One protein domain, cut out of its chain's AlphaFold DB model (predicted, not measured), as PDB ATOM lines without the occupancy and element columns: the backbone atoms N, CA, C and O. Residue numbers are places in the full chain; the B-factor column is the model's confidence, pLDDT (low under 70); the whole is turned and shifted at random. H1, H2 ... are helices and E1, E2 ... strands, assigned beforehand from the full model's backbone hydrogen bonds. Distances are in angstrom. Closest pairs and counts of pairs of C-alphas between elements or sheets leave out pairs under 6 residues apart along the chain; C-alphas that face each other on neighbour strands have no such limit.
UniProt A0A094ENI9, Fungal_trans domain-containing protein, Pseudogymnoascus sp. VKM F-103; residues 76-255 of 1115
ATOM      1  N   SER A  76     124.047  84.579 107.950       77.00
ATOM      2  CA  SER A  76     122.641  84.208 107.830       77.00
ATOM      3  C   SER A  76     122.206  84.080 106.376       77.00
ATOM      4  O   SER A  76     122.559  84.902 105.522       77.00
ATOM      5  N   ASN A  77     121.377  83.073 106.125       82.94
ATOM      6  CA  ASN A  77     120.471  82.996 104.993       82.94
ATOM      7  C   ASN A  77     119.225  83.832 105.313       82.94
ATOM      8  O   ASN A  77     118.677  83.737 106.414       82.94
ATOM      9  N   VAL A  78     118.781  84.641 104.357       84.25
ATOM     10  CA  VAL A  78     117.653  85.564 104.503       84.25
ATOM     11  C   VAL A  78     116.531  85.120 103.571       84.25
ATOM     12  O   VAL A  78     116.696  85.132 102.351       84.25
ATOM     13  N   PHE A  79     115.396  84.737 104.146       83.06
ATOM     14  CA  PHE A  79     114.206  84.272 103.435       83.06
ATOM     15  C   PHE A  79     113.057  85.265 103.616       83.06
ATOM     16  O   PHE A  79     112.905  85.842 104.689       83.06
ATOM     17  N   PHE A  80     112.245  85.457 102.581       79.38
ATOM     18  CA  PHE A  80     110.995  86.213 102.628       79.38
ATOM     19  C   PHE A  80     109.871  85.305 102.125       79.38
ATOM     20  O   PHE A  80     109.637  85.201 100.917       79.38
ATOM     21  N   ASP A  81     109.218  84.626 103.070       65.62
ATOM     22  CA  ASP A  81     108.211  83.583 102.815       65.62
ATOM     23  C   ASP A  81     106.759  84.087 103.000       65.62
ATOM     24  O   ASP A  81     105.793  83.364 102.731       65.62
ATOM     25  N   ASP A  82     106.579  85.331 103.470       68.75
ATOM     26  CA  ASP A  82     105.264  85.944 103.693       68.75
ATOM     27  C   ASP A  82     104.675  86.530 102.398       68.75
ATOM     28  O   ASP A  82     104.883  87.685 102.019       68.75
ATOM     29  N   TYR A  83     103.861  85.716 101.734       67.12
ATOM     30  CA  TYR A  83     103.126  86.066 100.519       67.12
ATOM     31  C   TYR A  83     102.044  87.151 100.711       67.12
ATOM     32  O   TYR A  83     101.470  87.602  99.716       67.12
ATOM     33  N   ASN A  84     101.736  87.582 101.943       66.19
ATOM     34  CA  ASN A  84     100.828  88.710 102.187       66.19
ATOM     35  C   ASN A  84     101.537  90.075 102.164       66.19
ATOM     36  O   ASN A  84     100.857  91.097 102.266       66.19
ATOM     37  N   MET A  85     102.866  90.127 102.012       71.62
ATOM     38  CA  MET A  85     103.608  91.385 101.898       71.62
ATOM     39  C   MET A  85     103.164  92.196 100.669       71.62
ATOM     40  O   MET A  85     103.185  91.703  99.539       71.62
ATOM     41  N   THR A  86     102.787  93.459 100.894       71.88
ATOM     42  CA  THR A  86     102.314  94.407  99.869       71.88
ATOM     43  C   THR A  86     103.117  95.705  99.885       71.88
ATOM     44  O   THR A  86     103.372  96.236 100.966       71.88
ATOM     45  N   GLY A  87     103.421  96.274  98.715       75.94
ATOM     46  CA  GLY A  87     104.091  97.575  98.596       75.94
ATOM     47  C   GLY A  87     105.599  97.479  98.337       75.94
ATOM     48  O   GLY A  87     106.079  96.526  97.729       75.94
ATOM     49  N   ALA A  88     106.358  98.488  98.771       79.00
ATOM     50  CA  ALA A  88     107.808  98.560  98.574       79.00
ATOM     51  C   ALA A  88     108.584  97.882  99.717       79.00
ATOM     52  O   ALA A  88     108.417  98.243 100.882       79.00
ATOM     53  N   LEU A  89     109.474  96.945  99.380       83.50
ATOM     54  CA  LEU A  89     110.373  96.273 100.315       83.50
ATOM     55  C   LEU A  89     111.747  96.956 100.310       83.50
ATOM     56  O   LEU A  89     112.535  96.778  99.382       83.50
ATOM     57  N   VAL A  90     112.045  97.715 101.366       82.75
ATOM     58  CA  VAL A  90     113.352  98.358 101.574       82.75
ATOM     59  C   VAL A  90     114.018  97.748 102.804       82.75
ATOM     60  O   VAL A  90     113.428  97.752 103.881       82.75
ATOM     61  N   VAL A  91     115.241  97.232 102.656       82.44
ATOM     62  CA  VAL A  91     115.960  96.519 103.730       82.44
ATOM     63  C   VAL A  91     117.297  97.218 104.023       82.44
ATOM     64  O   VAL A  91     118.339  96.830 103.485       82.44
ATOM     65  N   PRO A  92     117.293  98.300 104.825       75.56
ATOM     66  CA  PRO A  92     118.507  99.034 105.167       75.56
ATOM     67  C   PRO A  92     119.382  98.249 106.156       75.56
ATOM     68  O   PRO A  92     118.918  97.319 106.815       75.56
ATOM     69  N   ARG A  93     120.641  98.670 106.317       75.62
ATOM     70  CA  ARG A  93     121.609  98.164 107.313       75.62
ATOM     71  C   ARG A  93     122.090  96.713 107.126       75.62
ATOM     72  O   ARG A  93     122.984  96.293 107.852       75.62
ATOM     73  N   MET A  94     121.570  95.959 106.158       82.31
ATOM     74  CA  MET A  94     122.042  94.606 105.833       82.31
ATOM     75  C   MET A  94     123.249  94.670 104.885       82.31
ATOM     76  O   MET A  94     123.085  95.043 103.728       82.31
ATOM     77  N   VAL A  95     124.447  94.314 105.364       80.75
ATOM     78  CA  VAL A  95     125.719  94.487 104.616       80.75
ATOM     79  C   VAL A  95     126.248  93.189 103.989       80.75
ATOM     80  O   VAL A  95     126.853  93.219 102.914       80.75
ATOM     81  N   GLU A  96     126.026  92.044 104.638       79.75
ATOM     82  CA  GLU A  96     126.606  90.751 104.255       79.75
ATOM     83  C   GLU A  96     125.668  89.587 104.615       79.75
ATOM     84  O   GLU A  96     125.141  89.546 105.727       79.75
ATOM     85  N   THR A  97     125.490  88.624 103.703       82.38
ATOM     86  CA  THR A  97     124.665  87.414 103.912       82.38
ATOM     87  C   THR A  97     125.306  86.149 103.303       82.38
ATOM     88  O   THR A  97     126.369  86.195 102.672       82.38
ATOM     89  N   GLN A  98     124.690  84.981 103.514       82.56
ATOM     90  CA  GLN A  98     124.994  83.737 102.778       82.56
ATOM     91  C   GLN A  98     124.133  83.586 101.522       82.56
ATOM     92  O   GLN A  98     124.647  83.229 100.460       82.56
ATOM     93  N   GLN A  99     122.839  83.873 101.664       87.06
ATOM     94  CA  GLN A  99     121.812  83.766 100.636       87.06
ATOM     95  C   GLN A  99     120.705  84.794 100.907       87.06
ATOM     96  O   GLN A  99     120.434  85.126 102.062       87.06
ATOM     97  N   LEU A 100     120.048  85.253  99.845       88.19
ATOM     98  CA  LEU A 100     118.812  86.028  99.864       88.19
ATOM     99  C   LEU A 100     117.774  85.323  98.976       88.19
ATOM    100  O   LEU A 100     118.034  85.081  97.801       88.19
ATOM    101  N   SER A 101     116.606  84.986  99.517       87.19
ATOM    102  CA  SER A 101     115.532  84.289  98.797       87.19
ATOM    103  C   SER A 101     114.187  84.958  99.056       87.19
ATOM    104  O   SER A 101     113.787  85.124 100.204       87.19
ATOM    105  N   ILE A 102     113.479  85.325  97.989       86.75
ATOM    106  CA  ILE A 102     112.190  86.023  98.024       86.75
ATOM    107  C   ILE A 102     111.228  85.258  97.106       86.75
ATOM    108  O   ILE A 102     111.459  85.208  95.896       86.75
ATOM    109  N   GLN A 103     110.182  84.622  97.648       77.62
ATOM    110  CA  GLN A 103     109.341  83.697  96.869       77.62
ATOM    111  C   GLN A 103     107.838  83.884  97.123       77.62
ATOM    112  O   GLN A 103     107.389  83.970  98.263       77.62
ATOM    113  N   GLY A 104     107.040  83.895  96.050       69.94
ATOM    114  CA  GLY A 104     105.578  83.774  96.139       69.94
ATOM    115  C   GLY A 104     105.110  82.360  96.523       69.94
ATOM    116  O   GLY A 104     105.828  81.374  96.355       69.94
ATOM    117  N   GLN A 105     103.874  82.237  97.021       67.25
ATOM    118  CA  GLN A 105     103.325  80.962  97.499       67.25
ATOM    119  C   GLN A 105     102.827  80.091  96.332       67.25
ATOM    120  O   GLN A 105     101.812  80.388  95.703       67.25
ATOM    121  N   LEU A 106     103.483  78.955  96.086       65.19
ATOM    122  CA  LEU A 106     103.009  77.935  95.145       65.19
ATOM    123  C   LEU A 106     102.051  76.950  95.838       65.19
ATOM    124  O   LEU A 106     102.492  75.954  96.418       65.19
ATOM    125  N   THR A 107     100.739  77.178  95.742       55.81
ATOM    126  CA  THR A 107      99.752  76.134  96.068       55.81
ATOM    127  C   THR A 107      99.680  75.085  94.946       55.81
ATOM    128  O   THR A 107      99.948  75.361  93.774       55.81
ATOM    129  N   ARG A 108      99.425  73.825  95.323       57.03
ATOM    130  CA  ARG A 108      99.343  72.668  94.413       57.03
ATOM    131  C   ARG A 108      98.009  71.972  94.616       57.03
ATOM    132  O   ARG A 108      97.919  70.989  95.354       57.03
ATOM    133  N   ASP A 109      96.990  72.511  93.973       50.16
ATOM    134  CA  ASP A 109      95.643  71.963  94.016       50.16
ATOM    135  C   ASP A 109      95.520  70.795  93.027       50.16
ATOM    136  O   ASP A 109      96.255  70.699  92.042       50.16
ATOM    137  N   ARG A 110      94.634  69.836  93.307       45.66
ATOM    138  CA  ARG A 110      94.486  68.635  92.475       45.66
ATOM    139  C   ARG A 110      93.122  68.625  91.807       45.66
ATOM    140  O   ARG A 110      92.117  68.358  92.461       45.66
ATOM    141  N   ASN A 111      93.107  68.875  90.502       48.72
ATOM    142  CA  ASN A 111      91.872  68.886  89.730       48.72
ATOM    143  C   ASN A 111      91.292  67.471  89.602       48.72
ATOM    144  O   ASN A 111      92.003  66.464  89.651       48.72
ATOM    145  N   SER A 112      89.974  67.396  89.416       45.75
ATOM    146  CA  SER A 112      89.192  66.151  89.392       45.75
ATOM    147  C   SER A 112      89.548  65.190  88.247       45.75
ATOM    148  O   SER A 112      89.201  64.014  88.314       45.75
ATOM    149  N   SER A 113      90.301  65.647  87.242       46.78
ATOM    150  CA  SER A 113      90.920  64.826  86.189       46.78
ATOM    151  C   SER A 113      92.243  64.156  86.604       46.78
ATOM    152  O   SER A 113      92.860  63.458  85.805       46.78
ATOM    153  N   GLY A 114      92.712  64.370  87.838       50.97
ATOM    154  CA  GLY A 114      93.939  63.786  88.389       50.97
ATOM    155  C   GLY A 114      95.207  64.623  88.189       50.97
ATOM    156  O   GLY A 114      96.203  64.347  88.868       50.97
ATOM    157  N   GLY A 115      95.159  65.646  87.327       45.97
ATOM    158  CA  GLY A 115      96.244  66.607  87.114       45.97
ATOM    159  C   GLY A 115      96.534  67.481  88.342       45.97
ATOM    160  O   GLY A 115      95.656  67.730  89.171       45.97
ATOM    161  N   ILE A 116      97.781  67.946  88.450       48.69
ATOM    162  CA  ILE A 116      98.194  68.939  89.450       48.69
ATOM    163  C   ILE A 116      97.995  70.318  88.832       48.69
ATOM    164  O   ILE A 116      98.720  70.674  87.902       48.69
ATOM    165  N   ASP A 117      97.048  71.079  89.365       48.28
ATOM    166  CA  ASP A 117      96.958  72.504  89.087       48.28
ATOM    167  C   ASP A 117      98.005  73.249  89.929       48.28
ATOM    168  O   ASP A 117      98.319  72.869  91.062       48.28
ATOM    169  N   ARG A 118      98.605  74.287  89.353       56.44
ATOM    170  CA  ARG A 118      99.679  75.060  89.989       56.44
ATOM    171  C   ARG A 118      99.186  76.475  90.212       56.44
ATOM    172  O   ARG A 118      99.535  77.395  89.480       56.44
ATOM    173  N   THR A 119      98.379  76.625  91.252       60.09
ATOM    174  CA  THR A 119      97.848  77.902  91.717       60.09
ATOM    175  C   THR A 119      98.975  78.729  92.341       60.09
ATOM    176  O   THR A 119      99.175  78.751  93.554       60.09
ATOM    177  N   VAL A 120      99.754  79.409  91.497       64.94
ATOM    178  CA  VAL A 120     100.729  80.413  91.935       64.94
ATOM    179  C   VAL A 120      99.971  81.574  92.575       64.94
ATOM    180  O   VAL A 120      99.116  82.196  91.946       64.94
ATOM    181  N   ARG A 121     100.291  81.884  93.831       69.00
ATOM    182  CA  ARG A 121      99.899  83.126  94.500       69.00
ATOM    183  C   ARG A 121     101.101  84.068  94.452       69.00
ATOM    184  O   ARG A 121     102.021  83.899  95.258       69.00
ATOM    185  N   PRO A 122     101.141  85.002  93.488       68.50
ATOM    186  CA  PRO A 122     102.318  85.822  93.273       68.50
ATOM    187  C   PRO A 122     102.533  86.811  94.416       68.50
ATOM    188  O   PRO A 122     101.583  87.278  95.052       68.50
ATOM    189  N   LEU A 123     103.798  87.148  94.642       75.69
ATOM    190  CA  LEU A 123     104.207  88.146  95.618       75.69
ATOM    191  C   LEU A 123     103.691  89.535  95.204       75.69
ATOM    192  O   LEU A 123     103.884  89.964  94.065       75.69
ATOM    193  N   ARG A 124     103.067  90.254  96.144       72.25
ATOM    194  CA  ARG A 124     102.439  91.573  95.925       72.25
ATOM    195  C   ARG A 124     103.374  92.750  96.241       72.25
ATOM    196  O   ARG A 124     102.924  93.828  96.623       72.25
ATOM    197  N   VAL A 125     104.679  92.523  96.117       80.06
ATOM    198  CA  VAL A 125     105.725  93.524  96.349       80.06
ATOM    199  C   VAL A 125     106.002  94.262  95.042       80.06
ATOM    200  O   VAL A 125     106.395  93.657  94.045       80.06
ATOM    201  N   ASP A 126     105.804  95.578  95.056       80.81
ATOM    202  CA  ASP A 126     105.877  96.431  93.866       80.81
ATOM    203  C   ASP A 126     107.314  96.895  93.569       80.81
ATOM    204  O   ASP A 126     107.634  97.256  92.435       80.81
ATOM    205  N   SER A 127     108.203  96.899  94.571       84.56
ATOM    206  CA  SER A 127     109.632  97.216  94.410       84.56
ATOM    207  C   SER A 127     110.501  96.625  95.527       84.56
ATOM    208  O   SER A 127     110.020  96.424  96.639       84.56
ATOM    209  N   ILE A 128     111.777  96.351  95.228       87.75
ATOM    210  CA  ILE A 128     112.768  95.770  96.150       87.75
ATOM    211  C   ILE A 128     114.052  96.618  96.137       87.75
ATOM    212  O   ILE A 128     114.626  96.854  95.071       87.75
ATOM    213  N   GLU A 129     114.530  97.052  97.307       87.31
ATOM    214  CA  GLU A 129     115.741  97.878  97.450       87.31
ATOM    215  C   GLU A 129     116.579  97.481  98.683       87.31
ATOM    216  O   GLU A 129     116.140  97.600  99.827       87.31
ATOM    217  N   PHE A 130     117.819  97.037  98.446       89.19
ATOM    218  CA  PHE A 130     118.809  96.697  99.482       89.19
ATOM    219  C   PHE A 130     119.973  97.706  99.426       89.19
ATOM    220  O   PHE A 130     120.979  97.450  98.758       89.19
ATOM    221  N   PRO A 131     119.860  98.881 100.077       84.56
ATOM    222  CA  PRO A 131     120.786 100.000  99.877       84.56
ATOM    223  C   PRO A 131     122.188  99.786 100.467       84.56
ATOM    224  O   PRO A 131     123.101 100.535 100.123       84.56
ATOM    225  N   ASP A 132     122.369  98.796 101.347       85.31
ATOM    226  CA  ASP A 132     123.610  98.572 102.104       85.31
ATOM    227  C   ASP A 132     124.318  97.239 101.812       85.31
ATOM    228  O   ASP A 132     125.437  97.047 102.281       85.31
ATOM    229  N   LEU A 133     123.713  96.348 101.017       87.25
ATOM    230  CA  LEU A 133     124.218  94.990 100.782       87.25
ATOM    231  C   LEU A 133     125.426  95.002  99.836       87.25
ATOM    232  O   LEU A 133     125.306  95.463  98.702       87.25
ATOM    233  N   VAL A 134     126.564  94.463 100.292       85.12
ATOM    234  CA  VAL A 134     127.840  94.442  99.546       85.12
ATOM    235  C   VAL A 134     128.266  93.027  99.149       85.12
ATOM    236  O   VAL A 134     128.683  92.813  98.009       85.12
ATOM    237  N   ASN A 135     128.157  92.058 100.066       83.75
ATOM    238  CA  ASN A 135     128.738  90.720  99.905       83.75
ATOM    239  C   ASN A 135     127.725  89.590 100.152       83.75
ATOM    240  O   ASN A 135     127.036  89.571 101.172       83.75
ATOM    241  N   ILE A 136     127.713  88.590  99.268       84.44
ATOM    242  CA  ILE A 136     126.978  87.328  99.434       84.44
ATOM    243  C   ILE A 136     127.979  86.174  99.364       84.44
ATOM    244  O   ILE A 136     128.613  85.928  98.332       84.44
ATOM    245  N   THR A 137     128.177  85.506 100.499       76.38
ATOM    246  CA  THR A 137     129.426  84.776 100.784       76.38
ATOM    247  C   THR A 137     129.387  83.268 100.538       76.38
ATOM    248  O   THR A 137     130.431  82.621 100.648       76.38
ATOM    249  N   GLU A 138     128.232  82.704 100.181       71.75
ATOM    250  CA  GLU A 138     128.045  81.275  99.897       71.75
ATOM    251  C   GLU A 138     127.226  81.049  98.617       71.75
ATOM    252  O   GLU A 138     126.785  81.994  97.961       71.75
ATOM    253  N   PHE A 139     127.098  79.786  98.200       64.56
ATOM    254  CA  PHE A 139     126.604  79.421  96.868       64.56
ATOM    255  C   PHE A 139     125.101  79.687  96.640       64.56
ATOM    256  O   PHE A 139     124.658  79.642  95.494       64.56
ATOM    257  N   GLY A 140     124.332  79.994  97.692       66.75
ATOM    258  CA  GLY A 140     122.879  80.203  97.623       66.75
ATOM    259  C   GLY A 140     122.437  81.478  96.889       66.75
ATOM    260  O   GLY A 140     121.373  81.479  96.278       66.75
ATOM    261  N   GLY A 141     123.259  82.535  96.889       84.94
ATOM    262  CA  GLY A 141     123.073  83.696  96.003       84.94
ATOM    263  C   GLY A 141     121.853  84.583  96.300       84.94
ATOM    264  O   GLY A 141     121.486  84.763  97.458       84.94
ATOM    265  N   ILE A 142     121.259  85.165  95.253       90.56
ATOM    266  CA  ILE A 142     119.993  85.918  95.279       90.56
ATOM    267  C   ILE A 142     118.974  85.171  94.415       90.56
ATOM    268  O   ILE A 142     119.237  84.941  93.239       90.56
ATOM    269  N   SER A 143     117.801  84.857  94.963       88.19
ATOM    270  CA  SER A 143     116.675  84.278  94.221       88.19
ATOM    271  C   SER A 143     115.405  85.104  94.428       88.19
ATOM    272  O   SER A 143     115.016  85.359  95.570       88.19
ATOM    273  N   VAL A 144     114.752  85.515  93.337       87.88
ATOM    274  CA  VAL A 144     113.425  86.157  93.352       87.88
ATOM    275  C   VAL A 144     112.490  85.392  92.417       87.88
ATOM    276  O   VAL A 144     112.680  85.406  91.203       87.88
ATOM    277  N   MET A 145     111.480  84.728  92.986       82.94
ATOM    278  CA  MET A 145     110.560  83.824  92.281       82.94
ATOM    279  C   MET A 145     109.098  84.249  92.468       82.94
ATOM    280  O   MET A 145     108.684  84.628  93.565       82.94
ATOM    281  N   TYR A 146     108.284  84.108  91.416       76.25
ATOM    282  CA  TYR A 146     106.834  84.361  91.439       76.25
ATOM    283  C   TYR A 146     106.442  85.805  91.844       76.25
ATOM    284  O   TYR A 146     105.443  86.022  92.534       76.25
ATOM    285  N   ALA A 147     107.210  86.814  91.415       75.06
ATOM    286  CA  ALA A 147     106.999  88.228  91.757       75.06
ATOM    287  C   ALA A 147     106.333  89.033  90.615       75.06
ATOM    288  O   ALA A 147     106.979  89.819  89.926       75.06
ATOM    289  N   HIS A 148     105.029  88.828  90.392       74.75
ATOM    290  CA  HIS A 148     104.353  89.271  89.156       74.75
ATOM    291  C   HIS A 148     104.013  90.782  89.132       74.75
ATOM    292  O   HIS A 148     103.728  91.329  88.072       74.75
ATOM    293  N   ASN A 149     104.086  91.487  90.268       76.75
ATOM    294  CA  ASN A 149     103.844  92.939  90.356       76.75
ATOM    295  C   ASN A 149     105.128  93.797  90.313       76.75
ATOM    296  O   ASN A 149     105.058  95.025  90.350       76.75
ATOM    297  N   LEU A 150     106.307  93.172  90.273       81.75
ATOM    298  CA  LEU A 150     107.566  93.825  90.624       81.75
ATOM    299  C   LEU A 150     108.047  94.817  89.547       81.75
ATOM    300  O   LEU A 150     108.410  94.426  88.441       81.75
ATOM    301  N   SER A 151     108.074  96.109  89.888       80.19
ATOM    302  CA  SER A 151     108.350  97.223  88.961       80.19
ATOM    303  C   SER A 151     109.761  97.821  89.058       80.19
ATOM    304  O   SER A 151     110.210  98.501  88.135       80.19
ATOM    305  N   SER A 152     110.478  97.584  90.161       83.75
ATOM    306  CA  SER A 152     111.829  98.110  90.402       83.75
ATOM    307  C   SER A 152     112.616  97.184  91.327       83.75
ATOM    308  O   SER A 152     112.131  96.826  92.398       83.75
ATOM    309  N   VAL A 153     113.860  96.870  90.962       87.88
ATOM    310  CA  VAL A 153     114.797  96.072  91.772       87.88
ATOM    311  C   VAL A 153     116.140  96.793  91.829       87.88
ATOM    312  O   VAL A 153     116.674  97.169  90.786       87.88
ATOM    313  N   LYS A 154     116.687  97.005  93.033       86.31
ATOM    314  CA  LYS A 154     117.922  97.779  93.234       86.31
ATOM    315  C   LYS A 154     118.850  97.167  94.282       86.31
ATOM    316  O   LYS A 154     118.487  97.013  95.448       86.31
ATOM    317  N   PHE A 155     120.095  96.948  93.868       89.62
ATOM    318  CA  PHE A 155     121.205  96.494  94.707       89.62
ATOM    319  C   PHE A 155     122.425  97.422  94.510       89.62
ATOM    320  O   PHE A 155     123.419  97.021  93.905       89.62
ATOM    321  N   PRO A 156     122.357  98.698  94.945       85.62
ATOM    322  CA  PRO A 156     123.302  99.738  94.525       85.62
ATOM    323  C   PRO A 156     124.747  99.543  95.011       85.62
ATOM    324  O   PRO A 156     125.653 100.097  94.391       85.62
ATOM    325  N   LYS A 157     124.982  98.783  96.089       88.00
ATOM    326  CA  LYS A 157     126.322  98.537  96.663       88.00
ATOM    327  C   LYS A 157     126.823  97.094  96.513       88.00
ATOM    328  O   LYS A 157     127.893  96.788  97.025       88.00
ATOM    329  N   LEU A 158     126.077  96.220  95.835       88.75
ATOM    330  CA  LEU A 158     126.425  94.802  95.725       88.75
ATOM    331  C   LEU A 158     127.681  94.641  94.862       88.75
ATOM    332  O   LEU A 158     127.640  94.947  93.673       88.75
ATOM    333  N   GLU A 159     128.774  94.150  95.450       86.31
ATOM    334  CA  GLU A 159     130.065  93.972  94.775       86.31
ATOM    335  C   GLU A 159     130.382  92.502  94.478       86.31
ATOM    336  O   GLU A 159     130.766  92.171  93.352       86.31
ATOM    337  N   ASN A 160     130.224  91.612  95.468       86.12
ATOM    338  CA  ASN A 160     130.712  90.232  95.386       86.12
ATOM    339  C   ASN A 160     129.615  89.217  95.720       86.12
ATOM    340  O   ASN A 160     129.095  89.189  96.836       86.12
ATOM    341  N   MET A 161     129.325  88.318  94.781       86.00
ATOM    342  CA  MET A 161     128.354  87.238  94.935       86.00
ATOM    343  C   MET A 161     129.000  85.890  94.593       86.00
ATOM    344  O   MET A 161     129.356  85.619  93.444       86.00
ATOM    345  N   ARG A 162     129.138  85.011  95.593       81.94
ATOM    346  CA  ARG A 162     129.632  83.635  95.388       81.94
ATOM    347  C   ARG A 162     128.577  82.659  94.869       81.94
ATOM    348  O   ARG A 162     128.942  81.613  94.340       81.94
ATOM    349  N   GLY A 163     127.300  82.988  95.032       81.94
ATOM    350  CA  GLY A 163     126.186  82.206  94.513       81.94
ATOM    351  C   GLY A 163     125.716  82.645  93.131       81.94
ATOM    352  O   GLY A 163     126.457  83.245  92.351       81.94
ATOM    353  N   THR A 164     124.463  82.304  92.852       86.62
ATOM    354  CA  THR A 164     123.728  82.632  91.627       86.62
ATOM    355  C   THR A 164     122.844  83.866  91.834       86.62
ATOM    356  O   THR A 164     122.244  84.000  92.892       86.62
ATOM    357  N   LEU A 165     122.708  84.732  90.827       89.38
ATOM    358  CA  LEU A 165     121.593  85.685  90.741       89.38
ATOM    359  C   LEU A 165     120.504  85.055  89.867       89.38
ATOM    360  O   LEU A 165     120.768  84.837  88.691       89.38
ATOM    361  N   ASP A 166     119.328  84.759  90.418       89.31
ATOM    362  CA  ASP A 166     118.174  84.201  89.696       89.31
ATOM    363  C   ASP A 166     116.930  85.076  89.912       89.31
ATOM    364  O   ASP A 166     116.509  85.307  91.048       89.31
ATOM    365  N   LEU A 167     116.356  85.595  88.826       89.31
ATOM    366  CA  LEU A 167     115.219  86.519  88.842       89.31
ATOM    367  C   LEU A 167     114.162  86.072  87.823       89.31
ATOM    368  O   LEU A 167     114.388  86.192  86.617       89.31
ATOM    369  N   ASP A 168     112.993  85.621  88.288       85.00
ATOM    370  CA  ASP A 168     111.848  85.312  87.421       85.00
ATOM    371  C   ASP A 168     110.757  86.389  87.516       85.00
ATOM    372  O   ASP A 168     109.987  86.463  88.477       85.00
ATOM    373  N   LEU A 169     110.708  87.225  86.477       82.75
ATOM    374  CA  LEU A 169     109.790  88.348  86.291       82.75
ATOM    375  C   LEU A 169     108.853  88.097  85.088       82.75
ATOM    376  O   LEU A 169     108.433  89.040  84.415       82.75
ATOM    377  N   SER A 170     108.572  86.828  84.757       78.06
ATOM    378  CA  SER A 170     107.920  86.429  83.493       78.06
ATOM    379  C   SER A 170     106.527  87.023  83.250       78.06
ATOM    380  O   SER A 170     106.193  87.321  82.105       78.06
ATOM    381  N   GLU A 171     105.742  87.249  84.305       72.88
ATOM    382  CA  GLU A 171     104.419  87.900  84.240       72.88
ATOM    383  C   GLU A 171     104.455  89.398  84.622       72.88
ATOM    384  O   GLU A 171     103.411  90.035  84.747       72.88
ATOM    385  N   GLY A 172     105.650  89.968  84.812       72.50
ATOM    386  CA  GLY A 172     105.849  91.317  85.343       72.50
ATOM    387  C   GLY A 172     105.615  92.478  84.361       72.50
ATOM    388  O   GLY A 172     105.562  92.295  83.137       72.50
ATOM    389  N   PRO A 173     105.523  93.719  84.885       80.50
ATOM    390  CA  PRO A 173     105.588  94.931  84.071       80.50
ATOM    391  C   PRO A 173     106.952  95.059  83.368       80.50
ATOM    392  O   PRO A 173     107.920  94.384  83.709       80.50
ATOM    393  N   ALA A 174     107.039  95.947  82.374       82.00
ATOM    394  CA  ALA A 174     108.302  96.196  81.683       82.00
ATOM    395  C   ALA A 174     109.309  96.877  82.628       82.00
ATOM    396  O   ALA A 174     109.016  97.947  83.164       82.00
ATOM    397  N   ILE A 175     110.476  96.261  82.830       86.50
ATOM    398  CA  ILE A 175     111.474  96.680  83.822       86.50
ATOM    399  C   ILE A 175     112.833  96.984  83.177       86.50
ATOM    400  O   ILE A 175     113.210  96.410  82.153       86.50
ATOM    401  N   SER A 176     113.584  97.898  83.792       85.69
ATOM    402  CA  SER A 176     114.996  98.157  83.491       85.69
ATOM    403  C   SER A 176     115.839  97.857  84.727       85.69
ATOM    404  O   SER A 176     115.500  98.301  85.822       85.69
ATOM    405  N   LEU A 177     116.922  97.098  84.557       87.38
ATOM    406  CA  LEU A 177     117.770  96.601  85.641       87.38
ATOM    407  C   LEU A 177     119.214  97.092  85.467       87.38
ATOM    408  O   LEU A 177     119.741  97.106  84.359       87.38
ATOM    409  N   SER A 178     119.878  97.471  86.558       86.62
ATOM    410  CA  SER A 178     121.295  97.854  86.546       86.62
ATOM    411  C   SER A 178     121.950  97.483  87.873       86.62
ATOM    412  O   SER A 178     121.387  97.733  88.942       86.62
ATOM    413  N   PHE A 179     123.136  96.883  87.799       89.50
ATOM    414  CA  PHE A 179     123.917  96.435  88.952       89.50
ATOM    415  C   PHE A 179     125.269  97.174  88.970       89.50
ATOM    416  O   PHE A 179     126.287  96.613  88.561       89.50
ATOM    417  N   PRO A 180     125.300  98.449  89.406       84.88
ATOM    418  CA  PRO A 180     126.377  99.387  89.078       84.88
ATOM    419  C   PRO A 180     127.734  99.071  89.720       84.88
ATOM    420  O   PRO A 180     128.747  99.586  89.260       84.88
ATOM    421  N   ASN A 181     127.760  98.246  90.772       87.88
ATOM    422  CA  ASN A 181     128.974  97.880  91.506       87.88
ATOM    423  C   ASN A 181     129.312  96.378  91.448       87.88
ATOM    424  O   ASN A 181     130.327  95.982  92.015       87.88
ATOM    425  N   LEU A 182     128.517  95.542  90.762       87.62
ATOM    426  CA  LEU A 182     128.679  94.083  90.789       87.62
ATOM    427  C   LEU A 182     129.913  93.649  89.989       87.62
ATOM    428  O   LEU A 182     129.915  93.728  88.764       87.62
ATOM    429  N   ARG A 183     130.944  93.152  90.681       85.75
ATOM    430  CA  ARG A 183     132.236  92.749  90.096       85.75
ATOM    431  C   ARG A 183     132.364  91.247  89.880       85.75
ATOM    432  O   ARG A 183     133.058  90.831  88.954       85.75
ATOM    433  N   LEU A 184     131.736  90.428  90.724       83.19
ATOM    434  CA  LEU A 184     131.936  88.977  90.729       83.19
ATOM    435  C   LEU A 184     130.622  88.219  90.965       83.19
ATOM    436  O   LEU A 184     129.988  88.397  92.003       83.19
ATOM    437  N   ALA A 185     130.265  87.341  90.023       85.31
ATOM    438  CA  ALA A 185     129.102  86.451  90.067       85.31
ATOM    439  C   ALA A 185     129.544  84.990  89.837       85.31
ATOM    440  O   ALA A 185     129.540  84.481  88.717       85.31
ATOM    441  N   PHE A 186     130.007  84.313  90.891       81.69
ATOM    442  CA  PHE A 186     130.829  83.099  90.743       81.69
ATOM    443  C   PHE A 186     130.087  81.861  90.198       81.69
ATOM    444  O   PHE A 186     130.687  81.085  89.445       81.69
ATOM    445  N   SER A 187     128.812  81.659  90.555       81.56
ATOM    446  CA  SER A 187     128.001  80.562  89.995       81.56
ATOM    447  C   SER A 187     127.335  80.942  88.670       81.56
ATOM    448  O   SER A 187     127.230  80.092  87.788       81.56
ATOM    449  N   GLY A 188     126.934  82.208  88.515       85.81
ATOM    450  CA  GLY A 188     126.362  82.768  87.288       85.81
ATOM    451  C   GLY A 188     125.163  83.694  87.526       85.81
ATOM    452  O   GLY A 188     124.820  84.025  88.665       85.81
ATOM    453  N   ILE A 189     124.538  84.120  86.429       90.00
ATOM    454  CA  ILE A 189     123.400  85.049  86.392       90.00
ATOM    455  C   ILE A 189     122.299  84.470  85.489       90.00
ATOM    456  O   ILE A 189     122.568  84.130  84.340       90.00
ATOM    457  N   TRP A 190     121.068  84.407  85.990       90.25
ATOM    458  CA  TRP A 190     119.856  83.984  85.290       90.25
ATOM    459  C   TRP A 190     118.762  85.046  85.487       90.25
ATOM    460  O   TRP A 190     118.434  85.403  86.616       90.25
ATOM    461  N   ILE A 191     118.207  85.597  84.403       90.88
ATOM    462  CA  ILE A 191     117.153  86.629  84.480       90.88
ATOM    463  C   ILE A 191     116.096  86.371  83.404       90.88
ATOM    464  O   ILE A 191     116.417  86.261  82.218       90.88
ATOM    465  N   LYS A 192     114.823  86.310  83.803       87.75
ATOM    466  CA  LYS A 192     113.683  86.054  82.912       87.75
ATOM    467  C   LYS A 192     112.610  87.124  83.058       87.75
ATOM    468  O   LYS A 192     112.359  87.598  84.161       87.75
ATOM    469  N   GLY A 193     111.944  87.463  81.956       86.06
ATOM    470  CA  GLY A 193     110.739  88.296  81.956       86.06
ATOM    471  C   GLY A 193     110.840  89.553  81.106       86.06
ATOM    472  O   GLY A 193     111.635  89.624  80.173       86.06
ATOM    473  N   LYS A 194     109.993  90.550  81.371       86.81
ATOM    474  CA  LYS A 194     109.808  91.683  80.452       86.81
ATOM    475  C   LYS A 194     110.867  92.780  80.633       86.81
ATOM    476  O   LYS A 194     110.595  93.849  81.170       86.81
ATOM    477  N   ILE A 195     112.090  92.513  80.184       88.56
ATOM    478  CA  ILE A 195     113.252  93.389  80.395       88.56
ATOM    479  C   ILE A 195     113.447  94.304  79.176       88.56
ATOM    480  O   ILE A 195     113.688  93.820  78.066       88.56
ATOM    481  N   ASP A 196     113.380  95.620  79.375       85.88
ATOM    482  CA  ASP A 196     113.630  96.619  78.321       85.88
ATOM    483  C   ASP A 196     115.099  97.084  78.283       85.88
ATOM    484  O   ASP A 196     115.617  97.370  77.203       85.88
ATOM    485  N   ALA A 197     115.790  97.102  79.429       85.81
ATOM    486  CA  ALA A 197     117.222  97.397  79.534       85.81
ATOM    487  C   ALA A 197     117.881  96.624  80.692       85.81
ATOM    488  O   ALA A 197     117.253  96.386  81.726       85.81
ATOM    489  N   LEU A 198     119.149  96.249  80.516       89.38
ATOM    490  CA  LEU A 198     119.966  95.527  81.495       89.38
ATOM    491  C   LEU A 198     121.425  95.991  81.382       89.38
ATOM    492  O   LEU A 198     121.933  96.079  80.266       89.38
ATOM    493  N   ASP A 199     122.087  96.272  82.508       86.06
ATOM    494  CA  ASP A 199     123.474  96.763  82.536       86.06
ATOM    495  C   ASP A 199     124.302  96.219  83.722       86.06
ATOM    496  O   ASP A 199     123.805  96.075  84.846       86.06
ATOM    497  N   PHE A 200     125.583  95.944  83.451       88.69
ATOM    498  CA  PHE A 200     126.585  95.355  84.351       88.69
ATOM    499  C   PHE A 200     127.959  96.043  84.162       88.69
ATOM    500  O   PHE A 200     128.911  95.414  83.698       88.69
ATOM    501  N   PRO A 201     128.102  97.336  84.507       83.00
ATOM    502  CA  PRO A 201     129.188  98.185  84.001       83.00
ATOM    503  C   PRO A 201     130.584  97.894  84.585       83.00
ATOM    504  O   PRO A 201     131.568  98.448  84.100       83.00
ATOM    505  N   VAL A 202     130.691  97.058  85.627       85.25
ATOM    506  CA  VAL A 202     131.963  96.715  86.303       85.25
ATOM    507  C   VAL A 202     132.155  95.208  86.539       85.25
ATOM    508  O   VAL A 202     132.997  94.808  87.346       85.25
ATOM    509  N   LEU A 203     131.375  94.362  85.857       84.94
ATOM    510  CA  LEU A 203     131.409  92.911  86.046       84.94
ATOM    511  C   LEU A 203     132.702  92.323  85.464       84.94
ATOM    512  O   LEU A 203     132.918  92.340  84.260       84.94
ATOM    513  N   ASN A 204     133.554  91.790  86.340       84.12
ATOM    514  CA  ASN A 204     134.890  91.287  86.015       84.12
ATOM    515  C   ASN A 204     134.922  89.757  85.861       84.12
ATOM    516  O   ASN A 204     135.717  89.236  85.086       84.12
ATOM    517  N   PHE A 205     134.062  89.011  86.565       82.31
ATOM    518  CA  PHE A 205     133.979  87.549  86.438       82.31
ATOM    519  C   PHE A 205     132.541  87.035  86.538       82.31
ATOM    520  O   PHE A 205     131.830  87.340  87.503       82.31
ATOM    521  N   SER A 206     132.158  86.175  85.592       84.25
ATOM    522  CA  SER A 206     130.984  85.307  85.699       84.25
ATOM    523  C   SER A 206     131.273  83.934  85.093       84.25
ATOM    524  O   SER A 206     132.017  83.809  84.123       84.25
ATOM    525  N   ARG A 207     130.664  82.885  85.654       81.56
ATOM    526  CA  ARG A 207     130.730  81.527  85.085       81.56
ATOM    527  C   ARG A 207     129.790  81.350  83.893       81.56
ATOM    528  O   ARG A 207     130.159  80.695  82.925       81.56
ATOM    529  N   ALA A 208     128.585  81.900  83.995       84.62
ATOM    530  CA  ALA A 208     127.534  81.809  82.991       84.62
ATOM    531  C   ALA A 208     126.585  83.006  83.123       84.62
ATOM    532  O   ALA A 208     126.329  83.474  84.235       84.62
ATOM    533  N   ILE A 209     126.045  83.494  82.007       88.12
ATOM    534  CA  ILE A 209     124.988  84.513  81.995       88.12
ATOM    535  C   ILE A 209     123.887  84.048  81.039       88.12
ATOM    536  O   ILE A 209     124.149  83.817  79.860       88.12
ATOM    537  N   ASN A 210     122.665  83.903  81.546       89.38
ATOM    538  CA  ASN A 210     121.496  83.429  80.813       89.38
ATOM    539  C   ASN A 210     120.326  84.410  80.990       89.38
ATOM    540  O   ASN A 210     119.826  84.609  82.095       89.38
ATOM    541  N   ILE A 211     119.903  85.049  79.903       90.06
ATOM    542  CA  ILE A 211     118.838  86.056  79.910       90.06
ATOM    543  C   ILE A 211     117.756  85.647  78.912       90.06
ATOM    544  O   ILE A 211     118.050  85.369  77.747       90.06
ATOM    545  N   THR A 212     116.496  85.648  79.346       88.88
ATOM    546  CA  THR A 212     115.337  85.412  78.470       88.88
ATOM    547  C   THR A 212     114.335  86.555  78.613       88.88
ATOM    548  O   THR A 212     113.488  86.548  79.512       88.88
ATOM    549  N   SER A 213     114.455  87.560  77.744       87.25
ATOM    550  CA  SER A 213     113.607  88.750  77.768       87.25
ATOM    551  C   SER A 213     112.384  88.636  76.854       87.25
ATOM    552  O   SER A 213     112.491  88.280  75.682       87.25
ATOM    553  N   THR A 214     111.223  89.041  77.365       84.62
ATOM    554  CA  THR A 214     110.008  89.325  76.578       84.62
ATOM    555  C   THR A 214     109.792  90.831  76.345       84.62
ATOM    556  O   THR A 214     108.756  91.246  75.818       84.62
ATOM    557  N   GLY A 215     110.759  91.667  76.738       82.12
ATOM    558  CA  GLY A 215     110.777  93.115  76.518       82.12
ATOM    559  C   GLY A 215     111.591  93.536  75.289       82.12
ATOM    560  O   GLY A 215     111.787  92.772  74.346       82.12
ATOM    561  N   ASN A 216     112.057  94.783  75.305       84.50
ATOM    562  CA  ASN A 216     112.778  95.453  74.222       84.50
ATOM    563  C   ASN A 216     114.310  95.436  74.386       84.50
ATOM    564  O   ASN A 216     114.990  96.217  73.714       84.50
ATOM    565  N   LEU A 217     114.866  94.578  75.247       87.69
ATOM    566  CA  LEU A 217     116.317  94.434  75.414       87.69
ATOM    567  C   LEU A 217     117.005  94.132  74.070       87.69
ATOM    568  O   LEU A 217     116.552  93.270  73.317       87.69
ATOM    569  N   ASP A 218     118.109  94.814  73.774       87.62
ATOM    570  CA  ASP A 218     118.988  94.454  72.659       87.62
ATOM    571  C   ASP A 218     120.087  93.515  73.172       87.62
ATOM    572  O   ASP A 218     121.078  93.953  73.761       87.62
ATOM    573  N   CYS A 219     119.884  92.211  72.987       88.12
ATOM    574  CA  CYS A 219     120.802  91.181  73.459       88.12
ATOM    575  C   CYS A 219     122.171  91.248  72.762       88.12
ATOM    576  O   CYS A 219     123.173  90.903  73.383       88.12
ATOM    577  N   VAL A 220     122.245  91.720  71.511       84.31
ATOM    578  CA  VAL A 220     123.514  91.858  70.774       84.31
ATOM    579  C   VAL A 220     124.331  93.041  71.302       84.31
ATOM    580  O   VAL A 220     125.522  92.883  71.569       84.31
ATOM    581  N   ALA A 221     123.705  94.203  71.522       85.06
ATOM    582  CA  ALA A 221     124.382  95.361  72.117       85.06
ATOM    583  C   ALA A 221     124.805  95.101  73.578       85.06
ATOM    584  O   ALA A 221     125.908  95.472  73.991       85.06
ATOM    585  N   PHE A 222     123.959  94.401  74.341       87.38
ATOM    586  CA  PHE A 222     124.280  93.928  75.686       87.38
ATOM    587  C   PHE A 222     125.487  92.975  75.676       87.38
ATOM    588  O   PHE A 222     126.462  93.200  76.394       87.38
ATOM    589  N   ALA A 223     125.468  91.953  74.812       84.38
ATOM    590  CA  ALA A 223     126.553  90.982  74.703       84.38
ATOM    591  C   ALA A 223     127.888  91.637  74.331       84.38
ATOM    592  O   ALA A 223     128.892  91.354  74.976       84.38
ATOM    593  N   ALA A 224     127.903  92.562  73.366       81.75
ATOM    594  CA  ALA A 224     129.113  93.294  72.981       81.75
ATOM    595  C   ALA A 224     129.734  94.095  74.147       81.75
ATOM    596  O   ALA A 224     130.955  94.233  74.217       81.75
ATOM    597  N   THR A 225     128.905  94.582  75.076       81.56
ATOM    598  CA  THR A 225     129.345  95.336  76.262       81.56
ATOM    599  C   THR A 225     129.906  94.414  77.352       81.56
ATOM    600  O   THR A 225     130.971  94.680  77.909       81.56
ATOM    601  N   VAL A 226     129.216  93.305  77.640       82.38
ATOM    602  CA  VAL A 226     129.585  92.389  78.733       82.38
ATOM    603  C   VAL A 226     130.727  91.448  78.338       82.38
ATOM    604  O   VAL A 226     131.644  91.248  79.129       82.38
ATOM    605  N   VAL A 227     130.738  90.901  77.117       78.50
ATOM    606  CA  VAL A 227     131.754  89.923  76.667       78.50
ATOM    607  C   VAL A 227     133.180  90.462  76.785       78.50
ATOM    608  O   VAL A 227     134.070  89.727  77.197       78.50
ATOM    609  N   ASN A 228     133.394  91.736  76.450       72.25
ATOM    610  CA  ASN A 228     134.726  92.346  76.437       72.25
ATOM    611  C   ASN A 228     135.166  92.907  77.806       72.25
ATOM    612  O   ASN A 228     136.289  93.387  77.939       72.25
ATOM    613  N   THR A 229     134.286  92.886  78.814       73.38
ATOM    614  CA  THR A 229     134.565  93.356  80.186       73.38
ATOM    615  C   THR A 229     134.662  92.215  81.202       73.38
ATOM    616  O   THR A 229     135.343  92.358  82.216       73.38
ATOM    617  N   THR A 230     134.046  91.066  80.914       77.69
ATOM    618  CA  THR A 230     134.029  89.887  81.790       77.69
ATOM    619  C   THR A 230     135.095  88.855  81.427       77.69
ATOM    620  O   THR A 230     135.306  88.517  80.264       77.69
ATOM    621  N   THR A 231     135.730  88.285  82.450       72.00
ATOM    622  CA  THR A 231     136.551  87.074  82.341       72.00
ATOM    623  C   THR A 231     135.694  85.824  82.556       72.00
ATOM    624  O   THR A 231     134.801  85.804  83.408       72.00
ATOM    625  N   TRP A 232     135.973  84.778  81.773       74.38
ATOM    626  CA  TRP A 232     135.165  83.557  81.686       74.38
ATOM    627  C   TRP A 232     136.032  82.308  81.917       74.38
ATOM    628  O   TRP A 232     137.186  82.280  81.478       74.38
ATOM    629  N   PRO A 233     135.518  81.262  82.591       66.19
ATOM    630  CA  PRO A 233     136.299  80.073  82.927       66.19
ATOM    631  C   PRO A 233     136.516  79.155  81.712       66.19
ATOM    632  O   PRO A 233     135.645  78.370  81.340       66.19
ATOM    633  N   THR A 234     137.707  79.207  81.117       57.16
ATOM    634  CA  THR A 234     138.102  78.328  80.008       57.16
ATOM    635  C   THR A 234     138.436  76.904  80.482       57.16
ATOM    636  O   THR A 234     138.997  76.702  81.557       57.16
ATOM    637  N   GLY A 235     138.104  75.897  79.662       51.75
ATOM    638  CA  GLY A 235     138.519  74.494  79.853       51.75
ATOM    639  C   GLY A 235     137.398  73.472  80.097       51.75
ATOM    640  O   GLY A 235     137.633  72.273  79.935       51.75
ATOM    641  N   TYR A 236     136.175  73.904  80.420       49.03
ATOM    642  CA  TYR A 236     135.033  73.002  80.637       49.03
ATOM    643  C   TYR A 236     134.362  72.611  79.312       49.03
ATOM    644  O   TYR A 236     133.674  73.412  78.689       49.03
ATOM    645  N   LYS A 237     134.540  71.356  78.876       46.94
ATOM    646  CA  LYS A 237     134.045  70.859  77.572       46.94
ATOM    647  C   LYS A 237     132.524  70.663  77.465       46.94
ATOM    648  O   LYS A 237     132.045  70.394  76.369       46.94
ATOM    649  N   GLU A 238     131.779  70.768  78.564       47.78
ATOM    650  CA  GLU A 238     130.340  70.447  78.610       47.78
ATOM    651  C   GLU A 238     129.415  71.681  78.550       47.78
ATOM    652  O   GLU A 238     128.200  71.533  78.451       47.78
ATOM    653  N   THR A 239     129.968  72.900  78.545       51.03
ATOM    654  CA  THR A 239     129.214  74.157  78.371       51.03
ATOM    655  C   THR A 239     129.691  74.885  77.108       51.03
ATOM    656  O   THR A 239     130.643  75.665  77.188       51.03
ATOM    657  N   PRO A 240     129.078  74.646  75.931       52.03
ATOM    658  CA  PRO A 240     129.557  75.193  74.656       52.03
ATOM    659  C   PRO A 240     129.305  76.699  74.484       52.03
ATOM    660  O   PRO A 240     129.820  77.292  73.542       52.03
ATOM    661  N   GLU A 241     128.511  77.314  75.364       60.41
ATOM    662  CA  GLU A 241     128.089  78.715  75.312       60.41
ATOM    663  C   GLU A 241     128.098  79.268  76.748       60.41
ATOM    664  O   GLU A 241     127.470  78.691  77.636       60.41
ATOM    665  N   SER A 242     128.835  80.356  77.002       70.56
ATOM    666  CA  SER A 242     128.962  80.959  78.345       70.56
ATOM    667  C   SER A 242     127.970  82.109  78.556       70.56
ATOM    668  O   SER A 242     127.505  82.345  79.673       70.56
ATOM    669  N   LEU A 243     127.622  82.805  77.469       84.19
ATOM    670  CA  LEU A 243     126.609  83.852  77.423       84.19
ATOM    671  C   LEU A 243     125.467  83.428  76.495       84.19
ATOM    672  O   LEU A 243     125.683  83.176  75.309       84.19
ATOM    673  N   PHE A 244     124.251  83.424  77.033       87.12
ATOM    674  CA  PHE A 244     122.995  83.169  76.335       87.12
ATOM    675  C   PHE A 244     122.047  84.343  76.600       87.12
ATOM    676  O   PHE A 244     121.714  84.626  77.751       87.12
ATOM    677  N   CYS A 245     121.601  85.044  75.560       87.69
ATOM    678  CA  CYS A 245     120.629  86.128  75.688       87.69
ATOM    679  C   CYS A 245     119.599  86.020  74.566       87.69
ATOM    680  O   CYS A 245     119.932  86.170  73.391       87.69
ATOM    681  N   THR A 246     118.340  85.780  74.929       87.62
ATOM    682  CA  THR A 246     117.203  85.783  74.001       87.62
ATOM    683  C   THR A 246     116.284  86.970  74.284       87.62
ATOM    684  O   THR A 246     116.038  87.321  75.438       87.62
ATOM    685  N   SER A 247     115.805  87.622  73.225       88.50
ATOM    686  CA  SER A 247     114.911  88.783  73.279       88.50
ATOM    687  C   SER A 247     114.033  88.851  72.025       88.50
ATOM    688  O   SER A 247     114.401  88.341  70.963       88.50
ATOM    689  N   ASN A 248     112.898  89.548  72.120       84.38
ATOM    690  CA  ASN A 248     112.001  89.827  70.993       84.38
ATOM    691  C   ASN A 248     112.653  90.659  69.869       84.38
ATOM    692  O   ASN A 248     112.148  90.657  68.748       84.38
ATOM    693  N   LYS A 249     113.759  91.373  70.139       82.69
ATOM    694  CA  LYS A 249     114.533  92.093  69.107       82.69
ATOM    695  C   LYS A 249     115.523  91.195  68.370       82.69
ATOM    696  O   LYS A 249     115.597  91.219  67.145       82.69
ATOM    697  N   ASN A 250     116.343  90.479  69.130       85.31
ATOM    698  CA  ASN A 250     117.420  89.628  68.643       85.31
ATOM    699  C   ASN A 250     117.794  88.604  69.725       85.31
ATOM    700  O   ASN A 250     117.422  88.735  70.887       85.31
ATOM    701  N   SER A 251     118.507  87.554  69.331       85.00
ATOM    702  CA  SER A 251     119.020  86.534  70.244       85.00
ATOM    703  C   SER A 251     120.469  86.231  69.890       85.00
ATOM    704  O   SER A 251     120.825  86.242  68.711       85.00
ATOM    705  N   ILE A 252     121.298  85.990  70.900       81.88
ATOM    706  CA  ILE A 252     122.720  85.696  70.746       81.88
ATOM    707  C   ILE A 252     123.167  84.681  71.796       81.88
ATOM    708  O   ILE A 252     122.916  84.840  72.993       81.88
ATOM    709  N   ASN A 253     123.891  83.671  71.325       80.19
ATOM    710  CA  ASN A 253     124.611  82.730  72.162       80.19
ATOM    711  C   ASN A 253     126.090  82.822  71.780       80.19
ATOM    712  O   ASN A 253     126.415  82.853  70.591       80.19
ATOM    713  N   THR A 254     126.990  82.890  72.759       70.56
ATOM    714  CA  THR A 254     128.438  82.964  72.508       70.56
ATOM    715  C   THR A 254     129.243  82.267  73.599       70.56
ATOM    716  O   THR A 254     128.919  82.334  74.785       70.56
ATOM    717  N   HIS A 255     130.350  81.646  73.192       66.06
ATOM    718  CA  HIS A 255     131.484  81.381  74.069       66.06
ATOM    719  C   HIS A 255     132.593  82.372  73.700       66.06
ATOM    720  O   HIS A 255     133.142  82.282  72.600       66.06
TER     721      HIS A 255
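AT A GLANCE: This is residues 76 to 255 of the 1115 residues of the protein "Fungal_trans domain-containing protein" of Pseudogymnoascus sp. VKM F-103 (UniProt A0A094ENI9). This is a chain wound in stacked turns, a solenoid: one long row of eight strands, E1 E3 E5 E7 E9 E11 E12 E13, forms one wall, and the shorter rows E2 E4 E6 and E8 E10 form the wall across from it. H1 packs on the E12 and E13 end of the long wall, and the loop of residues 104 to 123 reaches far out near the other end. The 180 printed residues hold thirteen strands and one helix, H1, between E11 and E12; the class is mostly strand, with under half of the residues in named elements. The long sheet, in the order just named, is mixed, antiparallel at E12 and E13. The whole is compact, with a radius of gyration of the C-alphas of 16.9 A and spans of 51 by 42 by 30 A.

IN THESE COORDINATES: Find C-alpha 77 at (120.471, 82.996, 104.993), where E1, residues 77 to 80, begins. Its sheet goes on with E3 (96 to 103, 20.1 A), E5 (135 to 145, 20.9 A), E7 (164 to 169), E9 (188 to 193, 17.4 A), E11 (209 to 213), E12 (243 to 246) and E13 (251 to 254), which ends at C-alpha 254, (128.438, 82.964, 72.508). E3 bends by 58 degrees at residue 99, E5 by 107 degrees at residue 138. Look next for E2 (86 to 90), E4 (124 to 129) and E6 (152 to 154), then E8 (175 to 178) and E10 (195 to 199). H1, residues 219 to 227, spans 11.5 A.

HOW THE PARTS SIT: Start in the large, twisted sheet: E7 and E9 are parallel at 1 degree, with N 167 and O 190 3.0 A apart. E12 and E13 are a hairpin at 170 degrees, with N 252 and O 245 at 2.8 A. H1 is on this sheet at a height of 8.8 A, along the strands, over E12 and only just over E13, with 3 C-alphas; its closest C-alphas to E12 are Cys 219 and Cys 245, 5.5 A. E11, H1 and E12 form a strand-helix-strand unit, parallel neighbours joined through a helix, with a right-handed crossover. Every O i to N i+4 pair in H1 is within hydrogen-bond range. In the two smaller sheets, E2 and E4 are parallel neighbours, with N 89 and O 127 at 2.8 A, and E8 and E10 are parallel neighbours, with N 177 and O 197 at 2.9 A. E7 and E10 are only just apart, at 8.5 A.

THE WHOLE: The farthest C-alphas, Ser 112 and Asn 228, are 54.1 A apart. The printed part has no cut; the links E3 to E4 and H1 to E12 are long. Mean pLDDT of the printed part is 78.3, with residues 104 to 122 and 233 to 241 among those under 70.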